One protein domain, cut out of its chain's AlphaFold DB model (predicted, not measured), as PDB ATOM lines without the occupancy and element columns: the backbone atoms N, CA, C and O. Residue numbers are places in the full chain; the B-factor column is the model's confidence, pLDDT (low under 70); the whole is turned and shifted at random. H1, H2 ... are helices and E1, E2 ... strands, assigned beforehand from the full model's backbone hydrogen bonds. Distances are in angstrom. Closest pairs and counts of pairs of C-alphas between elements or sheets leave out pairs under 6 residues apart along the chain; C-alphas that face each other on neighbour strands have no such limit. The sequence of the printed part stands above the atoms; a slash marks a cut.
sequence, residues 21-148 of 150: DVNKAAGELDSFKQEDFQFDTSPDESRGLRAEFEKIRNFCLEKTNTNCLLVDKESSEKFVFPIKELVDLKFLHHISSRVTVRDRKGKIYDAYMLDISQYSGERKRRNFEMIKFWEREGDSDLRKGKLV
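Overview. This is residues 21 to 148 of the 150 residues of an uncharacterized protein of Rhizobium sp. Root1204 (UniProt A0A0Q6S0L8). A small sheet of three strands, only just strongly twisted, has H2 and H3 packed on one face as a second layer, while H1 lies off to one side and a long loop leads round to the short H5 at the other end. The printed part has 128 residues, with five named helices and three named strands in the order H1 H2 E1 H3 E2 E3 H4 H5. The sheet runs E1, E3, E2, its neighbours antiparallel; the class is mixed, helices and strands. The whole is compact, with a radius of gyration of the C-alphas of 15.0 A and spans of 40 by 36 by 21 A.

Along the chain. Find E1 at residues 68 to 72, E3 at 109 to 114, and E2 at 92 to 99, 16.6 A long, which bends by 58 degrees at residue 96. H2, residues 43 to 64, runs 30.3 A from C-alpha 43 at (-42.289, 20.527, 17.932). H3 spans residues 77 to 88, 15.9 A. H1, residues 21 to 36, begins at C-alpha 21 (-41.922, 43.344, 37.351), runs 23.4 A and has a kink of 29 degrees near residue 29. H4 is residues 116 to 119; H5, residues 138 to 141, ends at C-alpha 141 (-16.041, 30.920, 42.250).

Arrangement. Look at N 69 and O 112, 2.9 A, between E1 and E3, and at N 93 and O 113, 2.8 A, in the hairpin E2 and E3. E1, H3 and E2 make a split strand-helix-strand unit, two strands running the same way with E3 between them, its crossover right-handed. H3 is on the sheet at a height of 9.4 A; its closest C-alphas to E2 are Leu 86 and Leu 92, 5.6 A. H2 is on it too, the C-alphas of Cys 60 and Cys 68 of E1 being closest at 6.4 A. H2 and H3 touch, about perpendicular at 86 degrees, through residues 49 to 53 and 82 to 86 alone; the C-alphas of Leu 49 and Pro 82 are closest, 5.8 A. H4 is close to H2 but not clearly touching, the closest C-alphas, Leu 61 and Tyr 119, being 7.8 A apart. H1 is only just apart from H2, at 8.2 A, and H5 is only just not on the sheet, with 4 pairs of C-alphas within 10 A. O i to N i+4 pairs are within hydrogen-bond range in 8 of 12 for H1, 16 of 18 for H2 and 6 of 8 for H3; H4 and H5 are too short for such a pair.

Size, cuts and confidence. The C-alphas farthest apart, Lys 24 and Gly 106, are 43.4 A apart. The printed part has no cut, and the link from H4 to H5 is long, 18 residues. Mean pLDDT of the printed part is 79.3, with residues 21 to 41, 116 and 118 to 127 under 70.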
ATOM      1  N   ASP A  21     -43.291  43.325  37.891       42.88
ATOM      2  CA  ASP A  21     -41.922  43.344  37.351       42.88
ATOM      3  C   ASP A  21     -41.540  41.978  36.766       42.88
ATOM      4  O   ASP A  21     -40.891  41.891  35.721       42.88
ATOM      5  N   VAL A  22     -42.013  40.902  37.406       47.41
ATOM      6  CA  VAL A  22     -41.844  39.521  36.934       47.41
ATOM      7  C   VAL A  22     -42.617  39.296  35.631       47.41
ATOM      8  O   VAL A  22     -42.067  38.741  34.682       47.41
ATOM      9  N   ASN A  23     -43.864  39.769  35.548       39.50
ATOM     10  CA  ASN A  23     -44.703  39.603  34.357       39.50
ATOM     11  C   ASN A  23     -44.219  40.431  33.163       39.50
ATOM     12  O   ASN A  23     -44.270  39.958  32.028       39.50
ATOM     13  N   LYS A  24     -43.715  41.645  33.395       39.12
ATOM     14  CA  LYS A  24     -43.196  42.496  32.318       39.12
ATOM     15  C   LYS A  24     -41.909  41.927  31.715       39.12
ATOM     16  O   LYS A  24     -41.771  41.903  30.496       39.12
ATOM     17  N   ALA A  25     -41.020  41.388  32.554       40.75
ATOM     18  CA  ALA A  25     -39.838  40.659  32.095       40.75
ATOM     19  C   ALA A  25     -40.192  39.329  31.403       40.75
ATOM     20  O   ALA A  25     -39.483  38.915  30.494       40.75
ATOM     21  N   ALA A  26     -41.283  38.665  31.799       38.78
ATOM     22  CA  ALA A  26     -41.763  37.453  31.136       38.78
ATOM     23  C   ALA A  26     -42.345  37.732  29.736       38.78
ATOM     24  O   ALA A  26     -42.088  36.959  28.820       38.78
ATOM     25  N   GLY A  27     -43.071  38.843  29.554       38.56
ATOM     26  CA  GLY A  27     -43.745  39.184  28.294       38.56
ATOM     27  C   GLY A  27     -42.807  39.552  27.136       38.56
ATOM     28  O   GLY A  27     -43.020  39.091  26.019       38.56
ATOM     29  N   GLU A  28     -41.747  40.327  27.388       44.94
ATOM     30  CA  GLU A  28     -40.733  40.645  26.361       44.94
ATOM     31  C   GLU A  28     -39.835  39.431  26.038       44.94
ATOM     32  O   GLU A  28     -39.324  39.301  24.928       44.94
ATOM     33  N   LEU A  29     -39.686  38.506  26.991       43.94
ATOM     34  CA  LEU A  29     -38.904  37.277  26.849       43.94
ATOM     35  C   LEU A  29     -39.681  36.181  26.095       43.94
ATOM     36  O   LEU A  29     -39.079  35.422  25.344       43.94
ATOM     37  N   ASP A  30     -41.005  36.100  26.245       45.66
ATOM     38  CA  ASP A  30     -41.853  35.091  25.584       45.66
ATOM     39  C   ASP A  30     -41.877  35.216  24.054       45.66
ATOM     40  O   ASP A  30     -41.958  34.205  23.357       45.66
ATOM     41  N   SER A  31     -41.757  36.433  23.514       45.78
ATOM     42  CA  SER A  31     -41.650  36.652  22.063       45.78
ATOM     43  C   SER A  31     -40.297  36.180  21.513       45.78
ATOM     44  O   SER A  31     -40.255  35.524  20.478       45.78
ATOM     45  N   PHE A  32     -39.211  36.420  22.255       45.12
ATOM     46  CA  PHE A  32     -37.855  35.971  21.910       45.12
ATOM     47  C   PHE A  32     -37.735  34.430  21.971       45.12
ATOM     48  O   PHE A  32     -37.202  33.787  21.074       45.12
ATOM     49  N   LYS A  33     -38.358  33.802  22.982       52.88
ATOM     50  CA  LYS A  33     -38.401  32.337  23.178       52.88
ATOM     51  C   LYS A  33     -39.112  31.559  22.072       52.88
ATOM     52  O   LYS A  33     -38.863  30.361  21.912       52.88
ATOM     53  N   GLN A  34     -40.078  32.162  21.377       53.00
ATOM     54  CA  GLN A  34     -40.825  31.426  20.363       53.00
ATOM     55  C   GLN A  34     -40.029  31.276  19.073       53.00
ATOM     56  O   GLN A  34     -40.005  30.164  18.549       53.00
ATOM     57  N   GLU A  35     -39.378  32.330  18.592       56.56
ATOM     58  CA  GLU A  35     -38.639  32.304  17.326       56.56
ATOM     59  C   GLU A  35     -37.348  31.478  17.435       56.56
ATOM     60  O   GLU A  35     -37.133  30.589  16.615       56.56
ATOM     61  N   ASP A  36     -36.566  31.636  18.505       61.50
ATOM     62  CA  ASP A  36     -35.240  31.006  18.631       61.50
ATOM     63  C   ASP A  36     -35.256  29.462  18.680       61.50
ATOM     64  O   ASP A  36     -34.302  28.807  18.270       61.50
ATOM     65  N   PHE A  37     -36.346  28.853  19.162       64.75
ATOM     66  CA  PHE A  37     -36.511  27.388  19.226       64.75
ATOM     67  C   PHE A  37     -37.266  26.799  18.024       64.75
ATOM     68  O   PHE A  37     -37.454  25.581  17.961       64.75
ATOM     69  N   GLN A  38     -37.792  27.645  17.133       58.25
ATOM     70  CA  GLN A  38     -38.616  27.220  15.997       58.25
ATOM     71  C   GLN A  38     -37.799  26.872  14.750       58.25
ATOM     72  O   GLN A  38     -38.355  26.263  13.840       58.25
ATOM     73  N   PHE A  39     -36.513  27.231  14.688       54.53
ATOM     74  CA  PHE A  39     -35.801  27.217  13.412       54.53
ATOM     75  C   PHE A  39     -35.256  25.862  12.938       54.53
ATOM     76  O   PHE A  39     -35.097  25.737  11.733       54.53
ATOM     77  N   ASP A  40     -35.068  24.832  13.780       56.31
ATOM     78  CA  ASP A  40     -34.433  23.577  13.309       56.31
ATOM     79  C   ASP A  40     -34.853  22.273  14.036       56.31
ATOM     80  O   ASP A  40     -34.212  21.236  13.870       56.31
ATOM     81  N   THR A  41     -35.924  22.263  14.841       60.44
ATOM     82  CA  THR A  41     -36.254  21.099  15.699       60.44
ATOM     83  C   THR A  41     -37.730  20.698  15.615       60.44
ATOM     84  O   THR A  41     -38.603  21.537  15.382       60.44
ATOM     85  N   SER A  42     -38.043  19.406  15.793       74.06
ATOM     86  CA  SER A  42     -39.439  18.958  15.822       74.06
ATOM     87  C   SER A  42     -40.202  19.595  16.999       74.06
ATOM     88  O   SER A  42     -39.612  19.842  18.054       74.06
ATOM     89  N   PRO A  43     -41.525  19.832  16.888       72.56
ATOM     90  CA  PRO A  43     -42.289  20.527  17.932       72.56
ATOM     91  C   PRO A  43     -42.193  19.906  19.336       72.56
ATOM     92  O   PRO A  43     -42.268  20.624  20.338       72.56
ATOM     93  N   ASP A  44     -42.042  18.582  19.428       73.56
ATOM     94  CA  ASP A  44     -41.922  17.877  20.708       73.56
ATOM     95  C   ASP A  44     -40.520  18.007  21.317       73.56
ATOM     96  O   ASP A  44     -40.393  18.230  22.524       73.56
ATOM     97  N   GLU A  45     -39.472  17.954  20.495       71.38
ATOM     98  CA  GLU A  45     -38.096  18.215  20.925       71.38
ATOM     99  C   GLU A  45     -37.924  19.677  21.355       71.38
ATOM    100  O   GLU A  45     -37.398  19.933  22.440       71.38
ATOM    101  N   SER A  46     -38.479  20.636  20.601       77.44
ATOM    102  CA  SER A  46     -38.507  22.051  20.993       77.44
ATOM    103  C   SER A  46     -39.188  22.246  22.350       77.44
ATOM    104  O   SER A  46     -38.726  23.041  23.170       77.44
ATOM    105  N   ARG A  47     -40.276  21.514  22.640       79.00
ATOM    106  CA  ARG A  47     -40.960  21.588  23.944       79.00
ATOM    107  C   ARG A  47     -40.074  21.061  25.076       79.00
ATOM    108  O   ARG A  47     -40.004  21.698  26.128       79.00
ATOM    109  N   GLY A  48     -39.414  19.922  24.870       83.06
ATOM    110  CA  GLY A  48     -38.496  19.335  25.848       83.06
ATOM    111  C   GLY A  48     -37.304  20.246  26.142       83.06
ATOM    112  O   GLY A  48     -36.984  20.492  27.305       83.06
ATOM    113  N   LEU A  49     -36.710  20.815  25.094       85.75
ATOM    114  CA  LEU A  49     -35.554  21.696  25.200       85.75
ATOM    115  C   LEU A  49     -35.893  23.014  25.905       85.75
ATOM    116  O   LEU A  49     -35.155  23.451  26.785       85.75
ATOM    117  N   ARG A  50     -37.056  23.603  25.600       83.44
ATOM    118  CA  ARG A  50     -37.582  24.778  26.314       83.44
ATOM    119  C   ARG A  50     -37.786  24.499  27.797       83.44
ATOM    120  O   ARG A  50     -37.392  25.306  28.636       83.44
ATOM    121  N   ALA A  51     -38.389  23.359  28.132       86.50
ATOM    122  CA  ALA A  51     -38.599  22.982  29.524       86.50
ATOM    123  C   ALA A  51     -37.268  22.824  30.273       86.50
ATOM    124  O   ALA A  51     -37.168  23.222  31.432       86.50
ATOM    125  N   GLU A  52     -36.243  22.274  29.619       90.12
ATOM    126  CA  GLU A  52     -34.911  22.147  30.208       90.12
ATOM    127  C   GLU A  52     -34.216  23.503  30.364       90.12
ATOM    128  O   GLU A  52     -33.659  23.796  31.423       90.12
ATOM    129  N   PHE A  53     -34.328  24.380  29.366       90.12
ATOM    130  CA  PHE A  53     -33.795  25.734  29.440       90.12
ATOM    131  C   PHE A  53     -34.390  26.532  30.605       90.12
ATOM    132  O   PHE A  53     -33.650  27.150  31.369       90.12
ATOM    133  N   GLU A  54     -35.708  26.469  30.809       88.19
ATOM    134  CA  GLU A  54     -36.364  27.136  31.940       88.19
ATOM    135  C   GLU A  54     -35.873  26.607  33.294       88.19
ATOM    136  O   GLU A  54     -35.688  27.384  34.234       88.19
ATOM    137  N   LYS A  55     -35.591  25.303  33.416       91.38
ATOM    138  CA  LYS A  55     -34.995  24.748  34.643       91.38
ATOM    139  C   LYS A  55     -33.597  25.303  34.887       91.38
ATOM    140  O   LYS A  55     -33.306  25.713  36.011       91.38
ATOM    141  N   ILE A  56     -32.754  25.347  33.856       91.69
ATOM    142  CA  ILE A  56     -31.391  25.886  33.949       91.69
ATOM    143  C   ILE A  56     -31.432  27.375  34.296       91.69
ATOM    144  O   ILE A  56     -30.721  27.827  35.194       91.69
ATOM    145  N   ARG A  57     -32.323  28.136  33.659       88.06
ATOM    146  CA  ARG A  57     -32.536  29.551  33.957       88.06
ATOM    147  C   ARG A  57     -32.959  29.751  35.410       88.06
ATOM    148  O   ARG A  57     -32.332  30.537  36.113       88.06
ATOM    149  N   ASN A  58     -33.958  29.016  35.895       86.94
ATOM    150  CA  ASN A  58     -34.397  29.095  37.292       86.94
ATOM    151  C   ASN A  58     -33.286  28.673  38.269       86.94
ATOM    152  O   ASN A  58     -33.125  29.267  39.336       86.94
ATOM    153  N   PHE A  59     -32.475  27.681  37.903       90.44
ATOM    154  CA  PHE A  59     -31.309  27.277  38.682       90.44
ATOM    155  C   PHE A  59     -30.273  28.411  38.801       90.44
ATOM    156  O   PHE A  59     -29.810  28.729  39.901       90.44
ATOM    157  N   CYS A  60     -29.932  29.055  37.687       89.06
ATOM    158  CA  CYS A  60     -28.987  30.167  37.648       89.06
ATOM    159  C   CYS A  60     -29.542  31.411  38.359       89.06
ATOM    160  O   CYS A  60     -28.922  31.921  39.290       89.06
ATOM    161  N   LEU A  61     -30.733  31.869  37.979       85.81
ATOM    162  CA  LEU A  61     -31.278  33.153  38.419       85.81
ATOM    163  C   LEU A  61     -31.875  33.107  39.823       85.81
ATOM    164  O   LEU A  61     -31.578  33.975  40.632       85.81
ATOM    165  N   GLU A  62     -32.673  32.088  40.137       84.69
ATOM    166  CA  GLU A  62     -33.467  32.073  41.370       84.69
ATOM    167  C   GLU A  62     -32.784  31.252  42.474       84.69
ATOM    168  O   GLU A  62     -32.726  31.668  43.632       84.69
ATOM    169  N   LYS A  63     -32.211  30.089  42.131       86.81
ATOM    170  CA  LYS A  63     -31.610  29.181  43.126       86.81
ATOM    171  C   LYS A  63     -30.192  29.580  43.524       86.81
ATOM    172  O   LYS A  63     -29.863  29.581  44.709       86.81
ATOM    173  N   THR A  64     -29.329  29.870  42.552       88.19
ATOM    174  CA  THR A  64     -27.911  30.174  42.813       88.19
ATOM    175  C   THR A  64     -27.596  31.665  42.787       88.19
ATOM    176  O   THR A  64     -26.605  32.063  43.407       88.19
ATOM    177  N   ASN A  65     -28.452  32.463  42.132       88.25
ATOM    178  CA  ASN A  65     -28.232  33.871  41.794       88.25
ATOM    179  C   ASN A  65     -26.888  34.092  41.073       88.25
ATOM    180  O   ASN A  65     -26.159  35.026  41.394       88.25
ATOM    181  N   THR A  66     -26.531  33.213  40.132       88.88
ATOM    182  CA  THR A  66     -25.293  33.301  39.341       88.88
ATOM    183  C   THR A  66     -25.546  33.073  37.854       88.88
ATOM    184  O   THR A  66     -26.566  32.516  37.462       88.88
ATOM    185  N   ASN A  67     -24.601  33.477  37.007       90.44
ATOM    186  CA  ASN A  67     -24.640  33.256  35.557       90.44
ATOM    187  C   ASN A  67     -24.104  31.883  35.114       90.44
ATOM    188  O   ASN A  67     -24.110  31.622  33.914       90.44
ATOM    189  N   CYS A  68     -23.612  31.031  36.015       93.12
ATOM    190  CA  CYS A  68     -22.960  29.773  35.639       93.12
ATOM    191  C   CYS A  68     -23.608  28.554  36.292       93.12
ATOM    192  O   CYS A  68     -24.214  28.635  37.359       93.12
ATOM    193  N   LEU A  69     -23.412  27.403  35.659       95.50
ATOM    194  CA  LEU A  69     -23.766  26.092  36.180       95.50
ATOM    195  C   LEU A  69     -22.665  25.068  35.881       95.50
ATOM    196  O   LEU A  69     -21.834  25.261  34.991       95.50
ATOM    197  N   LEU A  70     -22.681  23.970  36.629       96.00
ATOM    198  CA  LEU A  70     -21.785  22.830  36.495       96.00
ATOM    199  C   LEU A  70     -22.585  21.559  36.231       96.00
ATOM    200  O   LEU A  70     -23.547  21.276  36.941       96.00
ATOM    201  N   VAL A  71     -22.134  20.756  35.278       96.00
ATOM    202  CA  VAL A  71     -22.772  19.501  34.862       96.00
ATOM    203  C   VAL A  71     -21.777  18.369  35.060       96.00
ATOM    204  O   VAL A  71     -20.630  18.489  34.639       96.00
ATOM    205  N   ASP A  72     -22.176  17.294  35.749       95.00
ATOM    206  CA  ASP A  72     -21.293  16.137  35.969       95.00
ATOM    207  C   ASP A  72     -20.933  15.502  34.616       95.00
ATOM    208  O   ASP A  72     -21.817  15.221  33.805       95.00
ATOM    209  N   LYS A  73     -19.640  15.268  34.372       92.69
ATOM    210  CA  LYS A  73     -19.159  14.618  33.145       92.69
ATOM    211  C   LYS A  73     -19.642  13.188  32.983       92.69
ATOM    212  O   LYS A  73     -19.683  12.678  31.869       92.69
ATOM    213  N   GLU A  74     -19.958  12.535  34.091       92.69
ATOM    214  CA  GLU A  74     -20.467  11.166  34.104       92.69
ATOM    215  C   GLU A  74     -22.001  11.120  34.018       92.69
ATOM    216  O   GLU A  74     -22.595  10.048  34.143       92.69
ATOM    217  N   SER A  75     -22.664  12.267  33.817       93.31
ATOM    218  CA  SER A  75     -24.107  12.317  33.593       93.31
ATOM    219  C   SER A  75     -24.511  11.530  32.351       93.31
ATOM    220  O   SER A  75     -23.809  11.497  31.342       93.31
ATOM    221  N   SER A  76     -25.695  10.919  32.407       93.19
ATOM    222  CA  SER A  76     -26.227  10.158  31.276       93.19
ATOM    223  C   SER A  76     -26.432  11.040  30.041       93.19
ATOM    224  O   SER A  76     -26.839  12.195  30.176       93.19
ATOM    225  N   GLU A  77     -26.280  10.470  28.842       90.31
ATOM    226  CA  GLU A  77     -26.491  11.205  27.583       90.31
ATOM    227  C   GLU A  77     -27.883  11.846  27.508       90.31
ATOM    228  O   GLU A  77     -28.016  12.952  27.013       90.31
ATOM    229  N   LYS A  78     -28.916  11.226  28.097       88.62
ATOM    230  CA  LYS A  78     -30.272  11.804  28.164       88.62
ATOM    231  C   LYS A  78     -30.331  13.160  28.877       88.62
ATOM    232  O   LYS A  78     -31.204  13.963  28.574       88.62
ATOM    233  N   PHE A  79     -29.439  13.389  29.836       89.88
ATOM    234  CA  PHE A  79     -29.328  14.651  30.567       89.88
ATOM    235  C   PHE A  79     -28.416  15.642  29.843       89.88
ATOM    236  O   PHE A  79     -28.693  16.835  29.805       89.88
ATOM    237  N   VAL A  80     -27.327  15.147  29.251       91.25
ATOM    238  CA  VAL A  80     -26.322  15.987  28.589       91.25
ATOM    239  C   VAL A  80     -26.788  16.462  27.210       91.25
ATOM    240  O   VAL A  80     -26.463  17.579  26.819       91.25
ATOM    241  N   PHE A  81     -27.569  15.655  26.492       91.25
ATOM    242  CA  PHE A  81     -28.104  15.973  25.167       91.25
ATOM    243  C   PHE A  81     -28.781  17.354  25.106       91.25
ATOM    244  O   PHE A  81     -28.290  18.200  24.365       91.25
ATOM    245  N   PRO A  82     -29.806  17.669  25.925       90.50
ATOM    246  CA  PRO A  82     -30.438  18.987  25.866       90.50
ATOM    247  C   PRO A  82     -29.483  20.131  26.239       90.50
ATOM    248  O   PRO A  82     -29.644  21.246  25.761       90.50
ATOM    249  N   ILE A  83     -28.458  19.886  27.059       92.75
ATOM    250  CA  ILE A  83     -27.460  20.912  27.400       92.75
ATOM    251  C   ILE A  83     -26.587  21.234  26.180       92.75
ATOM    252  O   ILE A  83     -26.300  22.406  25.943       92.75
ATOM    253  N   LYS A  84     -26.195  20.221  25.395       92.00
ATOM    254  CA  LYS A  84     -25.453  20.405  24.137       92.00
ATOM    255  C   LYS A  84     -26.284  21.185  23.117       92.00
ATOM    256  O   LYS A  84     -25.802  22.188  22.606       92.00
ATOM    257  N   GLU A  85     -27.547  20.812  22.933       90.00
ATOM    258  CA  GLU A  85     -28.473  21.529  22.046       90.00
ATOM    259  C   GLU A  85     -28.609  23.013  22.442       90.00
ATOM    260  O   GLU A  85     -28.553  23.907  21.601       90.00
ATOM    261  N   LEU A  86     -28.695  23.320  23.743       90.56
ATOM    262  CA  LEU A  86     -28.722  24.709  24.227       90.56
ATOM    263  C   LEU A  86     -27.406  25.469  23.991       90.56
ATOM    264  O   LEU A  86     -27.428  26.698  23.890       90.56
ATOM    265  N   VAL A  87     -26.267  24.778  23.910       92.12
ATOM    266  CA  VAL A  87     -24.985  25.383  23.512       92.12
ATOM    267  C   VAL A  87     -24.958  25.691  22.017       92.12
ATOM    268  O   VAL A  87     -24.468  26.749  21.603       92.12
ATOM    269  N   ASP A  88     -25.511  24.800  21.201       89.44
ATOM    270  CA  ASP A  88     -25.591  24.987  19.754       89.44
ATOM    271  C   ASP A  88     -26.503  26.172  19.410       89.44
ATOM    272  O   ASP A  88     -26.086  27.065  18.666       89.44
ATOM    273  N   LEU A  89     -27.646  26.277  20.095       86.12
ATOM    274  CA  LEU A  89     -28.585  27.407  20.024       86.12
ATOM    275  C   LEU A  89     -28.103  28.689  20.727       86.12
ATOM    276  O   LEU A  89     -28.826  29.679  20.769       86.12
ATOM    277  N   LYS A  90     -26.886  28.707  21.285       88.81
ATOM    278  CA  LYS A  90     -26.279  29.874  21.960       88.81
ATOM    279  C   LYS A  90     -27.015  30.375  23.201       88.81
ATOM    280  O   LYS A  90     -26.720  31.470  23.671       88.81
ATOM    281  N   PHE A  91     -27.885  29.565  23.796       88.19
ATOM    282  CA  PHE A  91     -28.468  29.849  25.108       88.19
ATOM    283  C   PHE A  91     -27.496  29.575  26.257       88.19
ATOM    284  O   PHE A  91     -27.595  30.194  27.323       88.19
ATOM    285  N   LEU A  92     -26.552  28.658  26.036       92.25
ATOM    286  CA  LEU A  92     -25.457  28.339  26.941       92.25
ATOM    287  C   LEU A  92     -24.109  28.479  26.237       92.25
ATOM    288  O   LEU A  92     -23.958  28.185  25.055       92.25
ATOM    289  N   HIS A  93     -23.093  28.850  27.004       93.31
ATOM    290  CA  HIS A  93     -21.705  28.875  26.556       93.31
ATOM    291  C   HIS A  93     -20.892  27.922  27.414       93.31
ATOM    292  O   HIS A  93     -20.846  28.076  28.632       93.31
ATOM    293  N   HIS A  94     -20.240  26.942  26.799       94.56
ATOM    294  CA  HIS A  94     -19.298  26.080  27.505       94.56
ATOM    295  C   HIS A  94     -18.011  26.865  27.820       94.56
ATOM    296  O   HIS A  94     -17.326  27.328  26.909       94.56
ATOM    297  N   ILE A  95     -17.688  27.027  29.106       92.88
ATOM    298  CA  ILE A  95     -16.606  27.913  29.580       92.88
ATOM    299  C   ILE A  95     -15.407  27.163  30.168       92.88
ATOM    300  O   ILE A  95     -14.305  27.704  30.197       92.88
ATOM    301  N   SER A  96     -15.585  25.923  30.633       92.50
ATOM    302  CA  SER A  96     -14.471  25.084  31.085       92.50
ATOM    303  C   SER A  96     -14.840  23.611  31.049       92.50
ATOM    304  O   SER A  96     -15.848  23.210  31.620       92.50
ATOM    305  N   SER A  97     -13.966  22.800  30.454       91.62
ATOM    306  CA  SER A  97     -14.158  21.353  30.348       91.62
ATOM    307  C   SER A  97     -13.712  20.585  31.592       91.62
ATOM    308  O   SER A  97     -13.680  19.356  31.585       91.62
ATOM    309  N   ARG A  98     -13.213  21.251  32.639       93.12
ATOM    310  CA  ARG A  98     -12.685  20.538  33.807       93.12
ATOM    311  C   ARG A  98     -12.734  21.381  35.067       93.12
ATOM    312  O   ARG A  98     -11.754  22.018  35.445       93.12
ATOM    313  N   VAL A  99     -13.846  21.280  35.780       91.94
ATOM    314  CA  VAL A  99     -14.015  21.879  37.104       91.94
ATOM    315  C   VAL A  99     -14.154  20.787  38.157       91.94
ATOM    316  O   VAL A  99     -14.867  19.805  37.977       91.94
ATOM    317  N   THR A 100     -13.461  20.952  39.279       92.81
ATOM    318  CA  THR A 100     -13.623  20.102  40.466       92.81
ATOM    319  C   THR A 100     -14.256  20.923  41.574       92.81
ATOM    320  O   THR A 100     -13.744  21.991  41.916       92.81
ATOM    321  N   VAL A 101     -15.315  20.412  42.182       91.94
ATOM    322  CA  VAL A 101     -16.010  21.084  43.282       91.94
ATOM    323  C   VAL A 101     -15.398  20.668  44.619       91.94
ATOM    324  O   VAL A 101     -15.104  19.491  44.829       91.94
ATOM    325  N   ARG A 102     -15.225  21.616  45.547       84.75
ATOM    326  CA  ARG A 102     -14.583  21.359  46.857       84.75
ATOM    327  C   ARG A 102     -15.317  20.301  47.688       84.75
ATOM    328  O   ARG A 102     -14.676  19.460  48.314       84.75
ATOM    329  N   ASP A 103     -16.644  20.312  47.622       83.56
ATOM    330  CA  ASP A 103     -17.517  19.473  48.449       83.56
ATOM    331  C   ASP A 103     -17.850  18.113  47.805       83.56
ATOM    332  O   ASP A 103     -18.545  17.295  48.404       83.56
ATOM    333  N   ARG A 104     -17.366  17.847  46.581       84.00
ATOM    334  CA  ARG A 104     -17.618  16.601  45.834       84.00
ATOM    335  C   ARG A 104     -16.315  16.046  45.260       84.00
ATOM    336  O   ARG A 104     -15.966  16.277  44.104       84.00
ATOM    337  N   LYS A 105     -15.573  15.321  46.102       84.00
ATOM    338  CA  LYS A 105     -14.283  14.718  45.731       84.00
ATOM    339  C   LYS A 105     -14.453  13.669  44.629       84.00
ATOM    340  O   LYS A 105     -15.408  12.903  44.639       84.00
ATOM    341  N   GLY A 106     -13.492  13.625  43.707       87.50
ATOM    342  CA  GLY A 106     -13.430  12.625  42.635       87.50
ATOM    343  C   GLY A 106     -14.340  12.894  41.435       87.50
ATOM    344  O   GLY A 106     -14.191  12.222  40.423       87.50
ATOM    345  N   LYS A 107     -15.227  13.893  41.506       92.38
ATOM    346  CA  LYS A 107     -16.102  14.277  40.396       92.38
ATOM    347  C   LYS A 107     -15.508  15.409  39.567       92.38
ATOM    348  O   LYS A 107     -14.881  16.330  40.102       92.38
ATOM    349  N   ILE A 108     -15.717  15.326  38.257       94.12
ATOM    350  CA  ILE A 108     -15.300  16.331  37.281       94.12
ATOM    351  C   ILE A 108     -16.555  16.858  36.599       94.12
ATOM    352  O   ILE A 108     -17.420  16.086  36.199       94.12
ATOM    353  N   TYR A 109     -16.618  18.173  36.466       95.88
ATOM    354  CA  TYR A 109     -17.748  18.879  35.895       95.88
ATOM    355  C   TYR A 109     -17.323  19.658  34.653       95.88
ATOM    356  O   TYR A 109     -16.209  20.193  34.610       95.88
ATOM    357  N   ASP A 110     -18.226  19.753  33.684       95.62
ATOM    358  CA  ASP A 110     -18.193  20.783  32.650       95.62
ATOM    359  C   ASP A 110     -18.924  22.026  33.162       95.62
ATOM    360  O   ASP A 110     -19.973  21.928  33.805       95.62
ATOM    361  N   ALA A 111     -18.352  23.198  32.908       95.19
ATOM    362  CA  ALA A 111     -18.913  24.476  33.308       95.19
ATOM    363  C   ALA A 111     -19.545  25.183  32.114       95.19
ATOM    364  O   ALA A 111     -18.928  25.319  31.054       95.19
ATOM    365  N   TYR A 112     -20.749  25.700  32.337       95.62
ATOM    366  CA  TYR A 112     -21.518  26.450  31.356       95.62
ATOM    367  C   TYR A 112     -21.918  27.808  31.928       95.62
ATOM    368  O   TYR A 112     -22.140  27.952  33.131       95.62
ATOM    369  N   MET A 113     -22.018  28.806  31.060       92.69
ATOM    370  CA  MET A 113     -22.544  30.130  31.365       92.69
ATOM    371  C   MET A 113     -23.861  30.334  30.616       92.69
ATOM    372  O   MET A 113     -23.940  30.025  29.431       92.69
ATOM    373  N   LEU A 114     -24.864  30.894  31.289       90.25
ATOM    374  CA  LEU A 114     -26.071  31.406  30.641       90.25
ATOM    375  C   LEU A 114     -25.691  32.505  29.634       90.25
ATOM    376  O   LEU A 114     -24.771  33.287  29.892       90.25
ATOM    377  N   ASP A 115     -26.387  32.610  28.506       85.62
ATOM    378  CA  ASP A 115     -26.144  33.705  27.566       85.62
ATOM    379  C   ASP A 115     -26.511  35.079  28.153       85.62
ATOM    380  O   ASP A 115     -27.462  35.218  28.921       85.62
ATOM    381  N   ILE A 116     -25.740  36.116  27.805       69.06
ATOM    382  CA  ILE A 116     -25.879  37.477  28.351       69.06
ATOM    383  C   ILE A 116     -27.277  38.055  28.110       69.06
ATOM    384  O   ILE A 116     -27.810  38.747  28.990       69.06
ATOM    385  N   SER A 117     -27.884  37.764  26.957       70.06
ATOM    386  CA  SER A 117     -29.252  38.189  26.638       70.06
ATOM    387  C   SER A 117     -30.251  37.744  27.713       70.06
ATOM    388  O   SER A 117     -31.151  38.496  28.079       70.06
ATOM    389  N   GLN A 118     -30.009  36.588  28.333       64.25
ATOM    390  CA  GLN A 118     -30.948  35.900  29.217       64.25
ATOM    391  C   GLN A 118     -30.976  36.443  30.654       64.25
ATOM    392  O   GLN A 118     -31.863  36.098  31.435       64.25
ATOM    393  N   TYR A 119     -30.026  37.310  31.023       63.75
ATOM    394  CA  TYR A 119     -29.956  37.920  32.359       63.75
ATOM    395  C   TYR A 119     -29.611  39.413  32.332       63.75
ATOM    396  O   TYR A 119     -29.237  39.993  33.352       63.75
ATOM    397  N   SER A 120     -29.773  40.077  31.183       62.84
ATOM    398  CA  SER A 120     -29.503  41.514  31.051       62.84
ATOM    399  C   SER A 120     -30.403  42.386  31.944       62.84
ATOM    400  O   SER A 120     -29.926  43.379  32.493       62.84
ATOM    401  N   GLY A 121     -31.660  41.984  32.179       61.47
ATOM    402  CA  GLY A 121     -32.548  42.628  33.162       61.47
ATOM    403  C   GLY A 121     -32.207  42.285  34.620       61.47
ATOM    404  O   GLY A 121     -32.261  43.142  35.501       61.47
ATOM    405  N   GLU A 122     -31.762  41.052  34.861       62.41
ATOM    406  CA  GLU A 122     -31.464  40.495  36.189       62.41
ATOM    407  C   GLU A 122     -30.176  41.048  36.811       62.41
ATOM    408  O   GLU A 122     -30.065  41.132  38.031       62.41
ATOM    409  N   ARG A 123     -29.230  41.534  35.991       59.09
ATOM    410  CA  ARG A 123     -28.002  42.219  36.451       59.09
ATOM    411  C   ARG A 123     -28.269  43.410  37.376       59.09
ATOM    412  O   ARG A 123     -27.379  43.806  38.121       59.09
ATOM    413  N   LYS A 124     -29.467  44.002  37.316       56.56
ATOM    414  CA  LYS A 124     -29.876  45.121  38.178       56.56
ATOM    415  C   LYS A 124     -30.443  44.666  39.529       56.56
ATOM    416  O   LYS A 124     -30.613  45.507  40.413       56.56
ATOM    417  N   ARG A 125     -30.728  43.370  39.723       63.69
ATOM    418  CA  ARG A 125     -31.173  42.836  41.018       63.69
ATOM    419  C   ARG A 125     -30.004  42.831  42.003       63.69
ATOM    420  O   ARG A 125     -28.895  42.418  41.679       63.69
ATOM    421  N   ARG A 126     -30.271  43.252  43.244       57.84
ATOM    422  CA  ARG A 126     -29.259  43.513  44.291       57.84
ATOM    423  C   ARG A 126     -28.399  42.309  44.725       57.84
ATOM    424  O   ARG A 126     -27.448  42.520  45.469       57.84
ATOM    425  N   ASN A 127     -28.680  41.092  44.255       67.44
ATOM    426  CA  ASN A 127     -28.032  39.861  44.721       67.44
ATOM    427  C   ASN A 127     -27.498  38.951  43.598       67.44
ATOM    428  O   ASN A 127     -27.088  37.830  43.892       67.44
ATOM    429  N   PHE A 128     -27.489  39.400  42.339       79.00
ATOM    430  CA  PHE A 128     -26.950  38.601  41.237       79.00
ATOM    431  C   PHE A 128     -25.411  38.625  41.237       79.00
ATOM    432  O   PHE A 128     -24.788  39.667  41.031       79.00
ATOM    433  N   GLU A 129     -24.789  37.470  41.463       83.44
ATOM    434  CA  GLU A 129     -23.340  37.276  41.473       83.44
ATOM    435  C   GLU A 129     -22.873  36.844  40.075       83.44
ATOM    436  O   GLU A 129     -23.015  35.690  39.665       83.44
ATOM    437  N   MET A 130     -22.296  37.784  39.324       85.19
ATOM    438  CA  MET A 130     -21.669  37.474  38.041       85.19
ATOM    439  C   MET A 130     -20.306  36.822  38.275       85.19
ATOM    440  O   MET A 130     -19.352  37.487  38.681       85.19
ATOM    441  N   ILE A 131     -20.205  35.532  37.971       87.00
ATOM    442  CA  ILE A 131     -18.950  34.791  37.984       87.00
ATOM    443  C   ILE A 131     -18.130  35.215  36.772       87.00
ATOM    444  O   ILE A 131     -18.471  34.935  35.618       87.00
ATOM    445  N   LYS A 132     -17.023  35.893  37.059       85.56
ATOM    446  CA  LYS A 132     -16.053  36.358  36.073       85.56
ATOM    447  C   LYS A 132     -14.942  35.331  35.914       85.56
ATOM    448  O   LYS A 132     -13.817  35.527  36.366       85.56
ATOM    449  N   PHE A 133     -15.259  34.215  35.272       81.44
ATOM    450  CA  PHE A 133     -14.322  33.102  35.072       81.44
ATOM    451  C   PHE A 133     -13.058  33.478  34.274       81.44
ATOM    452  O   PHE A 133     -12.091  32.726  34.267       81.44
ATOM    453  N   TRP A 134     -13.049  34.635  33.606       79.81
ATOM    454  CA  TRP A 134     -11.885  35.187  32.908       79.81
ATOM    455  C   TRP A 134     -10.907  35.947  33.825       79.81
ATOM    456  O   TRP A 134      -9.817  36.311  33.388       79.81
ATOM    457  N   GLU A 135     -11.268  36.213  35.083       84.88
ATOM    458  CA  GLU A 135     -10.382  36.822  36.080       84.88
ATOM    459  C   GLU A 135      -9.669  35.733  36.901       84.88
ATOM    460  O   GLU A 135     -10.194  34.640  37.102       84.88
ATOM    461  N   ARG A 136      -8.472  36.034  37.431       73.75
ATOM    462  CA  ARG A 136      -7.651  35.061  38.188       73.75
ATOM    463  C   ARG A 136      -8.380  34.423  39.379       73.75
ATOM    464  O   ARG A 136      -8.041  33.308  39.758       73.75
ATOM    465  N   GLU A 137      -9.342  35.125  39.971       74.31
ATOM    466  CA  GLU A 137     -10.126  34.644  41.116       74.31
ATOM    467  C   GLU A 137     -11.390  33.869  40.703       74.31
ATOM    468  O   GLU A 137     -11.911  33.081  41.499       74.31
ATOM    469  N   GLY A 138     -11.838  34.000  39.447       74.06
ATOM    470  CA  GLY A 138     -13.066  33.380  38.939       74.06
ATOM    471  C   GLY A 138     -13.046  31.850  38.973       74.06
ATOM    472  O   GLY A 138     -14.085  31.207  39.135       74.06
ATOM    473  N   ASP A 139     -11.851  31.261  38.933       78.62
ATOM    474  CA  ASP A 139     -11.622  29.826  39.101       78.62
ATOM    475  C   ASP A 139     -12.071  29.304  40.474       78.62
ATOM    476  O   ASP A 139     -12.498  28.157  40.598       78.62
ATOM    477  N   SER A 140     -11.971  30.121  41.528       83.69
ATOM    478  CA  SER A 140     -12.443  29.748  42.866       83.69
ATOM    479  C   SER A 140     -13.970  29.785  42.938       83.69
ATOM    480  O   SER A 140     -14.577  28.913  43.565       83.69
ATOM    481  N   ASP A 141     -14.590  30.753  42.265       87.19
ATOM    482  CA  ASP A 141     -16.041  30.920  42.250       87.19
ATOM    483  C   ASP A 141     -16.750  29.812  41.473       87.19
ATOM    484  O   ASP A 141     -17.768  29.299  41.941       87.19
ATOM    485  N   LEU A 142     -16.158  29.348  40.368       88.62
ATOM    486  CA  LEU A 142     -16.659  28.191  39.623       88.62
ATOM    487  C   LEU A 142     -16.603  26.881  40.414       88.62
ATOM    488  O   LEU A 142     -17.334  25.954  40.096       88.62
ATOM    489  N   ARG A 143     -15.777  26.765  41.460       89.44
ATOM    490  CA  ARG A 143     -15.613  25.515  42.234       89.44
ATOM    491  C   ARG A 143     -16.619  25.363  43.381       89.44
ATOM    492  O   ARG A 143     -16.480  24.446  44.200       89.44
ATOM    493  N   LYS A 144     -17.616  26.252  43.469       88.75
ATOM    494  CA  LYS A 144     -18.665  26.237  44.499       88.75
ATOM    495  C   LYS A 144     -19.695  25.139  44.210       88.75
ATOM    496  O   LYS A 144     -20.295  25.102  43.141       88.75
ATOM    497  N   GLY A 145     -19.985  24.292  45.201       84.38
ATOM    498  CA  GLY A 145     -20.932  23.179  45.033       84.38
ATOM    499  C   GLY A 145     -22.375  23.593  44.758       84.38
ATOM    500  O   GLY A 145     -23.115  22.816  44.158       84.38
ATOM    501  N   LYS A 146     -22.757  24.831  45.107       89.56
ATOM    502  CA  LYS A 146     -24.078  25.392  44.775       89.56
ATOM    503  C   LYS A 146     -24.349  25.439  43.267       89.56
ATOM    504  O   LYS A 146     -25.510  25.460  42.890       89.56
ATOM    505  N   LEU A 147     -23.302  25.448  42.435       91.25
ATOM    506  CA  LEU A 147     -23.403  25.556  40.979       91.25
ATOM    507  C   LEU A 147     -23.684  24.218  40.287       91.25
ATOM    508  O   LEU A 147     -23.921  24.211  39.087       91.25
ATOM    509  N   VAL A 148     -23.675  23.093  41.011       92.50
ATOM    510  CA  VAL A 148     -23.959  21.782  40.411       92.50
ATOM    511  C   VAL A 148     -25.437  21.666  40.046       92.50
ATOM    512  O   VAL A 148     -26.303  21.659  40.925       92.50
TER     513      VAL A 148